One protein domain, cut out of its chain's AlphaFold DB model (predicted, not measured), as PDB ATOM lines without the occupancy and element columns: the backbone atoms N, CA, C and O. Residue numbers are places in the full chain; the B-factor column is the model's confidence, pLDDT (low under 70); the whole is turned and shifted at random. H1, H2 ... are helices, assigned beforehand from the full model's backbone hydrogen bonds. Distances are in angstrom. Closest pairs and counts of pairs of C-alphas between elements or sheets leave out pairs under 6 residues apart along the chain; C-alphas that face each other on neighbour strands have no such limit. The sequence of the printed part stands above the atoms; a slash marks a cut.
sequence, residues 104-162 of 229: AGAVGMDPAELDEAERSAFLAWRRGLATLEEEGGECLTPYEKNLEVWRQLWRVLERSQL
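This is residues 104 to 162 of the 229 residues of an uncharacterized protein of Emiliania huxleyi (UniProt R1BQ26). One long straight helix, H1, makes most of the length of the model, and from its last residue the backbone folds back through residues 137 to 146 to a short second helix, H2. H2 has its first residue near Phe 122 of H1 and slants away from it, making an open hook with few contacts between its two helices. The printed part has 59 residues with two named helices, H1 then H2, and no named strand; the class is all helix. The whole is loose, with a radius of gyration of the C-alphas of 14.4 A, and its outline is flat, spanning 43 by 29 by 16 A.

H1 is residues 111 to 136, 37.2 A from first to last C-alpha; it begins with C-alpha 111 at (241.475, 139.332, 197.774) and ends with C-alpha 136 at (217.896, 163.683, 182.550). H2 is residues 147 to 159, 17.9 A long in the same measure, with C-alpha 159 at (249.451, 155.417, 196.494).

H1 and H2 are close but not clearly touching, with 2 pairs of C-alphas within 8 A. Their closest C-alphas, those of Phe 122 and Leu 147, are 7.1 A apart. The two helices run opposite ways at a steep tilt of 69 degrees, only just short of about perpendicular. In both H1 and H2 every pair of O i and N i+4 is within hydrogen-bond range.

The C-alphas farthest apart, those of Gly 108 and Gly 137, are 43.4 A apart. The printed part has no cut, and the link from H1 to H2, 10 residues, is short. Residues 107 to 112 stand free, as do residues 133 to 139, of which 133 to 136 belong to H1, and residues 152 to 162, of which 152 to 159 belong to H2. The mean pLDDT of the printed part is 73.1, and it is under 70 in residues 104 to 108, 136 to 143 and 157 to 162.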
ATOM      1  N   ALA A 104     235.911 150.603 201.194       68.62
ATOM      2  CA  ALA A 104     236.941 150.458 202.211       68.62
ATOM      3  C   ALA A 104     237.201 148.962 202.433       68.62
ATOM      4  O   ALA A 104     236.366 148.260 203.002       68.62
ATOM      5  N   GLY A 105     238.351 148.467 201.970       64.50
ATOM      6  CA  GLY A 105     238.785 147.112 202.287       64.50
ATOM      7  C   GLY A 105     239.005 146.997 203.793       64.50
ATOM      8  O   GLY A 105     239.830 147.721 204.355       64.50
ATOM      9  N   ALA A 106     238.257 146.117 204.456       58.56
ATOM     10  CA  ALA A 106     238.500 145.825 205.860       58.56
ATOM     11  C   ALA A 106     239.908 145.224 206.019       58.56
ATOM     12  O   ALA A 106     240.380 144.464 205.170       58.56
ATOM     13  N   VAL A 107     240.597 145.570 207.106       57.66
ATOM     14  CA  VAL A 107     241.916 145.005 207.416       57.66
ATOM     15  C   VAL A 107     241.759 143.490 207.591       57.66
ATOM     16  O   VAL A 107     241.143 143.049 208.555       57.66
ATOM     17  N   GLY A 108     242.303 142.709 206.652       65.06
ATOM     18  CA  GLY A 108     242.212 141.243 206.645       65.06
ATOM     19  C   GLY A 108     241.178 140.636 205.689       65.06
ATOM     20  O   GLY A 108     240.994 139.425 205.732       65.06
ATOM     21  N   MET A 109     240.525 141.438 204.841       75.25
ATOM     22  CA  MET A 109     239.621 140.946 203.790       75.25
ATOM     23  C   MET A 109     240.366 140.076 202.768       75.25
ATOM     24  O   MET A 109     241.496 140.402 202.382       75.25
ATOM     25  N   ASP A 110     239.736 138.989 202.317       82.69
ATOM     26  CA  ASP A 110     240.309 138.137 201.272       82.69
ATOM     27  C   ASP A 110     240.372 138.892 199.925       82.69
ATOM     28  O   ASP A 110     239.477 139.693 199.623       82.69
ATOM     29  N   PRO A 111     241.399 138.676 199.076       79.12
ATOM     30  CA  PRO A 111     241.475 139.332 197.774       79.12
ATOM     31  C   PRO A 111     240.245 139.109 196.885       79.12
ATOM     32  O   PRO A 111     239.917 140.003 196.106       79.12
ATOM     33  N   ALA A 112     239.561 137.963 196.992       82.19
ATOM     34  CA  ALA A 112     238.342 137.701 196.227       82.19
ATOM     35  C   ALA A 112     237.140 138.489 196.769       82.19
ATOM     36  O   ALA A 112     236.350 139.019 195.993       82.19
ATOM     37  N   GLU A 113     237.029 138.629 198.091       84.06
ATOM     38  CA  GLU A 113     235.979 139.437 198.723       84.06
ATOM     39  C   GLU A 113     236.127 140.923 198.367       84.06
ATOM     40  O   GLU A 113     235.135 141.606 198.103       84.06
ATOM     41  N   LEU A 114     237.365 141.426 198.303       83.00
ATOM     42  CA  LEU A 114     237.638 142.790 197.853       83.00
ATOM     43  C   LEU A 114     237.326 142.972 196.360       83.00
ATOM     44  O   LEU A 114     236.778 144.003 195.976       83.00
ATOM     45  N   ASP A 115     237.657 141.986 195.521       82.25
ATOM     46  CA  ASP A 115     237.340 142.001 194.088       82.25
ATOM     47  C   ASP A 115     235.823 142.079 193.854       82.25
ATOM     48  O   ASP A 115     235.369 142.911 193.070       82.25
ATOM     49  N   GLU A 116     235.038 141.298 194.598       84.81
ATOM     50  CA  GLU A 116     233.573 141.313 194.536       84.81
ATOM     51  C   GLU A 116     232.976 142.626 195.069       84.81
ATOM     52  O   GLU A 116     232.072 143.209 194.461       84.81
ATOM     53  N   ALA A 117     233.510 143.157 196.171       84.44
ATOM     54  CA  ALA A 117     233.105 144.462 196.686       84.44
ATOM     55  C   ALA A 117     233.368 145.579 195.657       84.44
ATOM     56  O   ALA A 117     232.524 146.450 195.440       84.44
ATOM     57  N   GLU A 118     234.522 145.550 194.984       85.38
ATOM     58  CA  GLU A 118     234.874 146.515 193.937       85.38
ATOM     59  C   GLU A 118     233.959 146.389 192.706       85.38
ATOM     60  O   GLU A 118     233.498 147.409 192.185       85.38
ATOM     61  N   ARG A 119     233.648 145.161 192.262       85.19
ATOM     62  CA  ARG A 119     232.712 144.905 191.151       85.19
ATOM     63  C   ARG A 119     231.298 145.375 191.471       85.19
ATOM     64  O   ARG A 119     230.695 146.091 190.673       85.19
ATOM     65  N   SER A 120     230.777 145.007 192.638       84.56
ATOM     66  CA  SER A 120     229.420 145.366 193.060       84.56
ATOM     67  C   SER A 120     229.250 146.877 193.238       84.56
ATOM     68  O   SER A 120     228.251 147.432 192.777       84.56
ATOM     69  N   ALA A 121     230.245 147.572 193.804       84.00
ATOM     70  CA  ALA A 121     230.249 149.033 193.893       84.00
ATOM     71  C   ALA A 121     230.274 149.701 192.511       84.00
ATOM     72  O   ALA A 121     229.546 150.666 192.271       84.00
ATOM     73  N   PHE A 122     231.062 149.163 191.576       84.31
ATOM     74  CA  PHE A 122     231.104 149.654 190.202       84.31
ATOM     75  C   PHE A 122     229.778 149.447 189.455       84.31
ATOM     76  O   PHE A 122     229.310 150.348 188.760       84.31
ATOM     77  N   LEU A 123     229.129 148.293 189.630       83.88
ATOM     78  CA  LEU A 123     227.807 148.030 189.058       83.88
ATOM     79  C   LEU A 123     226.728 148.926 189.672       83.88
ATOM     80  O   LEU A 123     225.882 149.439 188.942       83.88
ATOM     81  N   ALA A 124     226.756 149.146 190.988       84.31
ATOM     82  CA  ALA A 124     225.843 150.071 191.656       84.31
ATOM     83  C   ALA A 124     225.993 151.498 191.110       84.31
ATOM     84  O   ALA A 124     224.996 152.154 190.813       84.31
ATOM     85  N   TRP A 125     227.233 151.941 190.893       85.62
ATOM     86  CA  TRP A 125     227.521 153.215 190.243       85.62
ATOM     87  C   TRP A 125     226.964 153.284 188.813       85.62
ATOM     88  O   TRP A 125     226.250 154.230 188.491       85.62
ATOM     89  N   ARG A 126     227.197 152.260 187.978       83.50
ATOM     90  CA  ARG A 126     226.640 152.199 186.612       83.50
ATOM     91  C   ARG A 126     225.114 152.229 186.586       83.50
ATOM     92  O   ARG A 126     224.544 152.858 185.704       83.50
ATOM     93  N   ARG A 127     224.453 151.573 187.544       82.44
ATOM     94  CA  ARG A 127     222.990 151.647 187.693       82.44
ATOM     95  C   ARG A 127     222.541 153.071 188.017       82.44
ATOM     96  O   ARG A 127     221.587 153.537 187.416       82.44
ATOM     97  N   GLY A 128     223.266 153.775 188.891       80.81
ATOM     98  CA  GLY A 128     223.013 155.191 189.172       80.81
ATOM     99  C   GLY A 128     223.162 156.084 187.938       80.81
ATOM    100  O   GLY A 128     222.340 156.969 187.732       80.81
ATOM    101  N   LEU A 129     224.159 155.820 187.083       77.25
ATOM    102  CA  LEU A 129     224.302 156.520 185.801       77.25
ATOM    103  C   LEU A 129     223.114 156.274 184.868       77.25
ATOM    104  O   LEU A 129     222.593 157.228 184.306       77.25
ATOM    105  N   ALA A 130     222.666 155.023 184.742       76.50
ATOM    106  CA  ALA A 130     221.511 154.683 183.914       76.50
ATOM    107  C   ALA A 130     220.229 155.381 184.404       76.50
ATOM    108  O   ALA A 130     219.473 155.911 183.601       76.50
ATOM    109  N   THR A 131     220.019 155.467 185.723       79.69
ATOM    110  CA  THR A 131     218.901 156.239 186.292       79.69
ATOM    111  C   THR A 131     219.006 157.731 185.957       79.69
ATOM    112  O   THR A 131     218.009 158.343 185.589       79.69
ATOM    113  N   LEU A 132     220.207 158.316 186.021       74.44
ATOM    114  CA  LEU A 132     220.423 159.717 185.642       74.44
ATOM    115  C   LEU A 132     220.203 159.965 184.141       74.44
ATOM    116  O   LEU A 132     219.710 161.029 183.775       74.44
ATOM    117  N   GLU A 133     220.540 159.005 183.279       73.19
ATOM    118  CA  GLU A 133     220.243 159.065 181.842       73.19
ATOM    119  C   GLU A 133     218.729 159.014 181.571       73.19
ATOM    120  O   GLU A 133     218.221 159.794 180.764       73.19
ATOM    121  N   GLU A 134     217.999 158.141 182.273       76.00
ATOM    122  CA  GLU A 134     216.537 158.023 182.166       76.00
ATOM    123  C   GLU A 134     215.804 159.285 182.652       76.00
ATOM    124  O   GLU A 134     214.832 159.713 182.029       76.00
ATOM    125  N   GLU A 135     216.270 159.898 183.746       73.38
ATOM    126  CA  GLU A 135     215.669 161.104 184.333       73.38
ATOM    127  C   GLU A 135     216.064 162.393 183.596       73.38
ATOM    128  O   GLU A 135     215.254 163.316 183.477       73.38
ATOM    129  N   GLY A 136     217.310 162.472 183.121       63.03
ATOM    130  CA  GLY A 136     217.896 163.683 182.550       63.03
ATOM    131  C   GLY A 136     217.576 163.909 181.076       63.03
ATOM    132  O   GLY A 136     217.670 165.043 180.615       63.03
ATOM    133  N   GLY A 137     217.215 162.867 180.317       54.91
ATOM    134  CA  GLY A 137     216.900 162.956 178.881       54.91
ATOM    135  C   GLY A 137     218.057 163.424 177.979       54.91
ATOM    136  O   GLY A 137     217.922 163.428 176.755       54.91
ATOM    137  N   GLU A 138     219.192 163.803 178.563       56.31
ATOM    138  CA  GLU A 138     220.408 164.234 177.892       56.31
ATOM    139  C   GLU A 138     221.417 163.088 177.852       56.31
ATOM    140  O   GLU A 138     221.589 162.333 178.809       56.31
ATOM    141  N   CYS A 139     222.101 162.961 176.717       54.12
ATOM    142  CA  CYS A 139     223.152 161.972 176.541       54.12
ATOM    143  C   CYS A 139     224.281 162.248 177.540       54.12
ATOM    144  O   CYS A 139     224.935 163.293 177.480       54.12
ATOM    145  N   LEU A 140     224.509 161.301 178.448       61.97
ATOM    146  CA  LEU A 140     225.607 161.374 179.394       61.97
ATOM    147  C   LEU A 140     226.948 161.446 178.653       61.97
ATOM    148  O   LEU A 140     227.160 160.783 177.634       61.97
ATOM    149  N   THR A 141     227.891 162.226 179.186       60.03
ATOM    150  CA  THR A 141     229.258 162.251 178.659       60.03
ATOM    151  C   THR A 141     229.834 160.832 178.650       60.03
ATOM    152  O   THR A 141     229.819 160.186 179.704       60.03
ATOM    153  N   PRO A 142     230.374 160.343 177.516       64.38
ATOM    154  CA  PRO A 142     230.920 158.995 177.429       64.38
ATOM    155  C   PRO A 142     231.902 158.715 178.570       64.38
ATOM    156  O   PRO A 142     232.856 159.469 178.772       64.38
ATOM    157  N   TYR A 143     231.665 157.636 179.313       69.69
ATOM    158  CA  TYR A 143     232.459 157.260 180.480       69.69
ATOM    159  C   TYR A 143     233.207 155.943 180.249       69.69
ATOM    160  O   TYR A 143     232.888 155.157 179.356       69.69
ATOM    161  N   GLU A 144     234.235 155.698 181.058       76.81
ATOM    162  CA  GLU A 144     235.034 154.476 180.978       76.81
ATOM    163  C   GLU A 144     234.267 153.288 181.579       76.81
ATOM    164  O   GLU A 144     233.949 153.284 182.773       76.81
ATOM    165  N   LYS A 145     233.979 152.265 180.763       74.88
ATOM    166  CA  LYS A 145     233.238 151.066 181.194       74.88
ATOM    167  C   LYS A 145     234.145 149.993 181.816       74.88
ATOM    168  O   LYS A 145     233.642 149.058 182.439       74.88
ATOM    169  N   ASN A 146     235.470 150.117 181.691       75.06
ATOM    170  CA  ASN A 146     236.425 149.147 182.226       75.06
ATOM    171  C   ASN A 146     236.772 149.397 183.711       75.06
ATOM    172  O   ASN A 146     237.466 150.360 184.049       75.06
ATOM    173  N   LEU A 147     236.381 148.467 184.591       78.88
ATOM    174  CA  LEU A 147     236.703 148.491 186.027       78.88
ATOM    175  C   LEU A 147     238.213 148.576 186.307       78.88
ATOM    176  O   LEU A 147     238.625 149.228 187.263       78.88
ATOM    177  N   GLU A 148     239.065 147.966 185.480       76.25
ATOM    178  CA  GLU A 148     240.516 147.995 185.696       76.25
ATOM    179  C   GLU A 148     241.094 149.411 185.593       76.25
ATOM    180  O   GLU A 148     242.041 149.747 186.307       76.25
ATOM    181  N   VAL A 149     240.499 150.279 184.769       74.44
ATOM    182  CA  VAL A 149     240.901 151.691 184.686       74.44
ATOM    183  C   VAL A 149     240.518 152.429 185.972       74.44
ATOM    184  O   VAL A 149     241.328 153.171 186.532       74.44
ATOM    185  N   TRP A 150     239.333 152.156 186.519       81.69
ATOM    186  CA  TRP A 150     238.901 152.705 187.807       81.69
ATOM    187  C   TRP A 150     239.756 152.199 188.975       81.69
ATOM    188  O   TRP A 150     240.162 152.985 189.830       81.69
ATOM    189  N   ARG A 151     240.162 150.924 188.959       80.00
ATOM    190  CA  ARG A 151     241.137 150.364 189.910       80.00
ATOM    191  C   ARG A 151     242.473 151.086 189.860       80.00
ATOM    192  O   ARG A 151     243.095 151.307 190.900       80.00
ATOM    193  N   GLN A 152     242.942 151.448 188.669       72.19
ATOM    194  CA  GLN A 152     244.150 152.258 188.544       72.19
ATOM    195  C   GLN A 152     243.965 153.644 189.142       72.19
ATOM    196  O   GLN A 152     244.840 154.076 189.890       72.19
ATOM    197  N   LEU A 153     242.837 154.307 188.874       72.75
ATOM    198  CA  LEU A 153     242.527 155.598 189.483       72.75
ATOM    199  C   LEU A 153     242.542 155.497 191.012       72.75
ATOM    200  O   LEU A 153     243.242 156.272 191.657       72.75
ATOM    201  N   TRP A 154     241.870 154.505 191.598       76.88
ATOM    202  CA  TRP A 154     241.871 154.291 193.046       76.88
ATOM    203  C   TRP A 154     243.278 154.039 193.603       76.88
ATOM    204  O   TRP A 154     243.684 154.677 194.572       76.88
ATOM    205  N   ARG A 155     244.081 153.189 192.948       74.50
ATOM    206  CA  ARG A 155     245.485 152.960 193.337       74.50
ATOM    207  C   ARG A 155     246.317 154.236 193.249       74.50
ATOM    208  O   ARG A 155     247.179 154.440 194.097       74.50
ATOM    209  N   VAL A 156     246.106 155.077 192.238       71.12
ATOM    210  CA  VAL A 156     246.806 156.363 192.096       71.12
ATOM    211  C   VAL A 156     246.360 157.328 193.188       71.12
ATOM    212  O   VAL A 156     247.210 157.955 193.821       71.12
ATOM    213  N   LEU A 157     245.064 157.411 193.475       67.62
ATOM    214  CA  LEU A 157     244.531 158.249 194.547       67.62
ATOM    215  C   LEU A 157     245.054 157.819 195.921       67.62
ATOM    216  O   LEU A 157     245.369 158.677 196.733       67.62
ATOM    217  N   GLU A 158     245.240 156.526 196.167       67.56
ATOM    218  CA  GLU A 158     245.758 156.014 197.441       67.56
ATOM    219  C   GLU A 158     247.290 156.068 197.537       67.56
ATOM    220  O   GLU A 158     247.846 156.485 198.555       67.56
ATOM    221  N   ARG A 159     247.997 155.665 196.475       61.12
ATOM    222  CA  ARG A 159     249.451 155.417 196.494       61.12
ATOM    223  C   ARG A 159     250.283 156.552 195.914       61.12
ATOM    224  O   ARG A 159     251.505 156.422 195.906       61.12
ATOM    225  N   SER A 160     249.677 157.643 195.436       54.31
ATOM    226  CA  SER A 160     250.417 158.814 194.944       54.31
ATOM    227  C   SER A 160     251.193 159.492 196.073       54.31
ATOM    228  O   SER A 160     250.770 160.488 196.634       54.31
ATOM    229  N   GLN A 161     252.356 158.940 196.402       41.72
ATOM    230  CA  GLN A 161     253.555 159.709 196.686       41.72
ATOM    231  C   GLN A 161     254.085 160.154 195.318       41.72
ATOM    232  O   GLN A 161     254.113 159.347 194.387       41.72
ATOM    233  N   LEU A 162     254.504 161.411 195.157       42.94
ATOM    234  CA  LEU A 162     255.272 161.873 193.988       42.94
ATOM    235  C   LEU A 162     256.667 161.211 193.990       42.94
ATOM    236  O   LEU A 162     257.700 161.858 194.116       42.94
TER     237      LEU A 162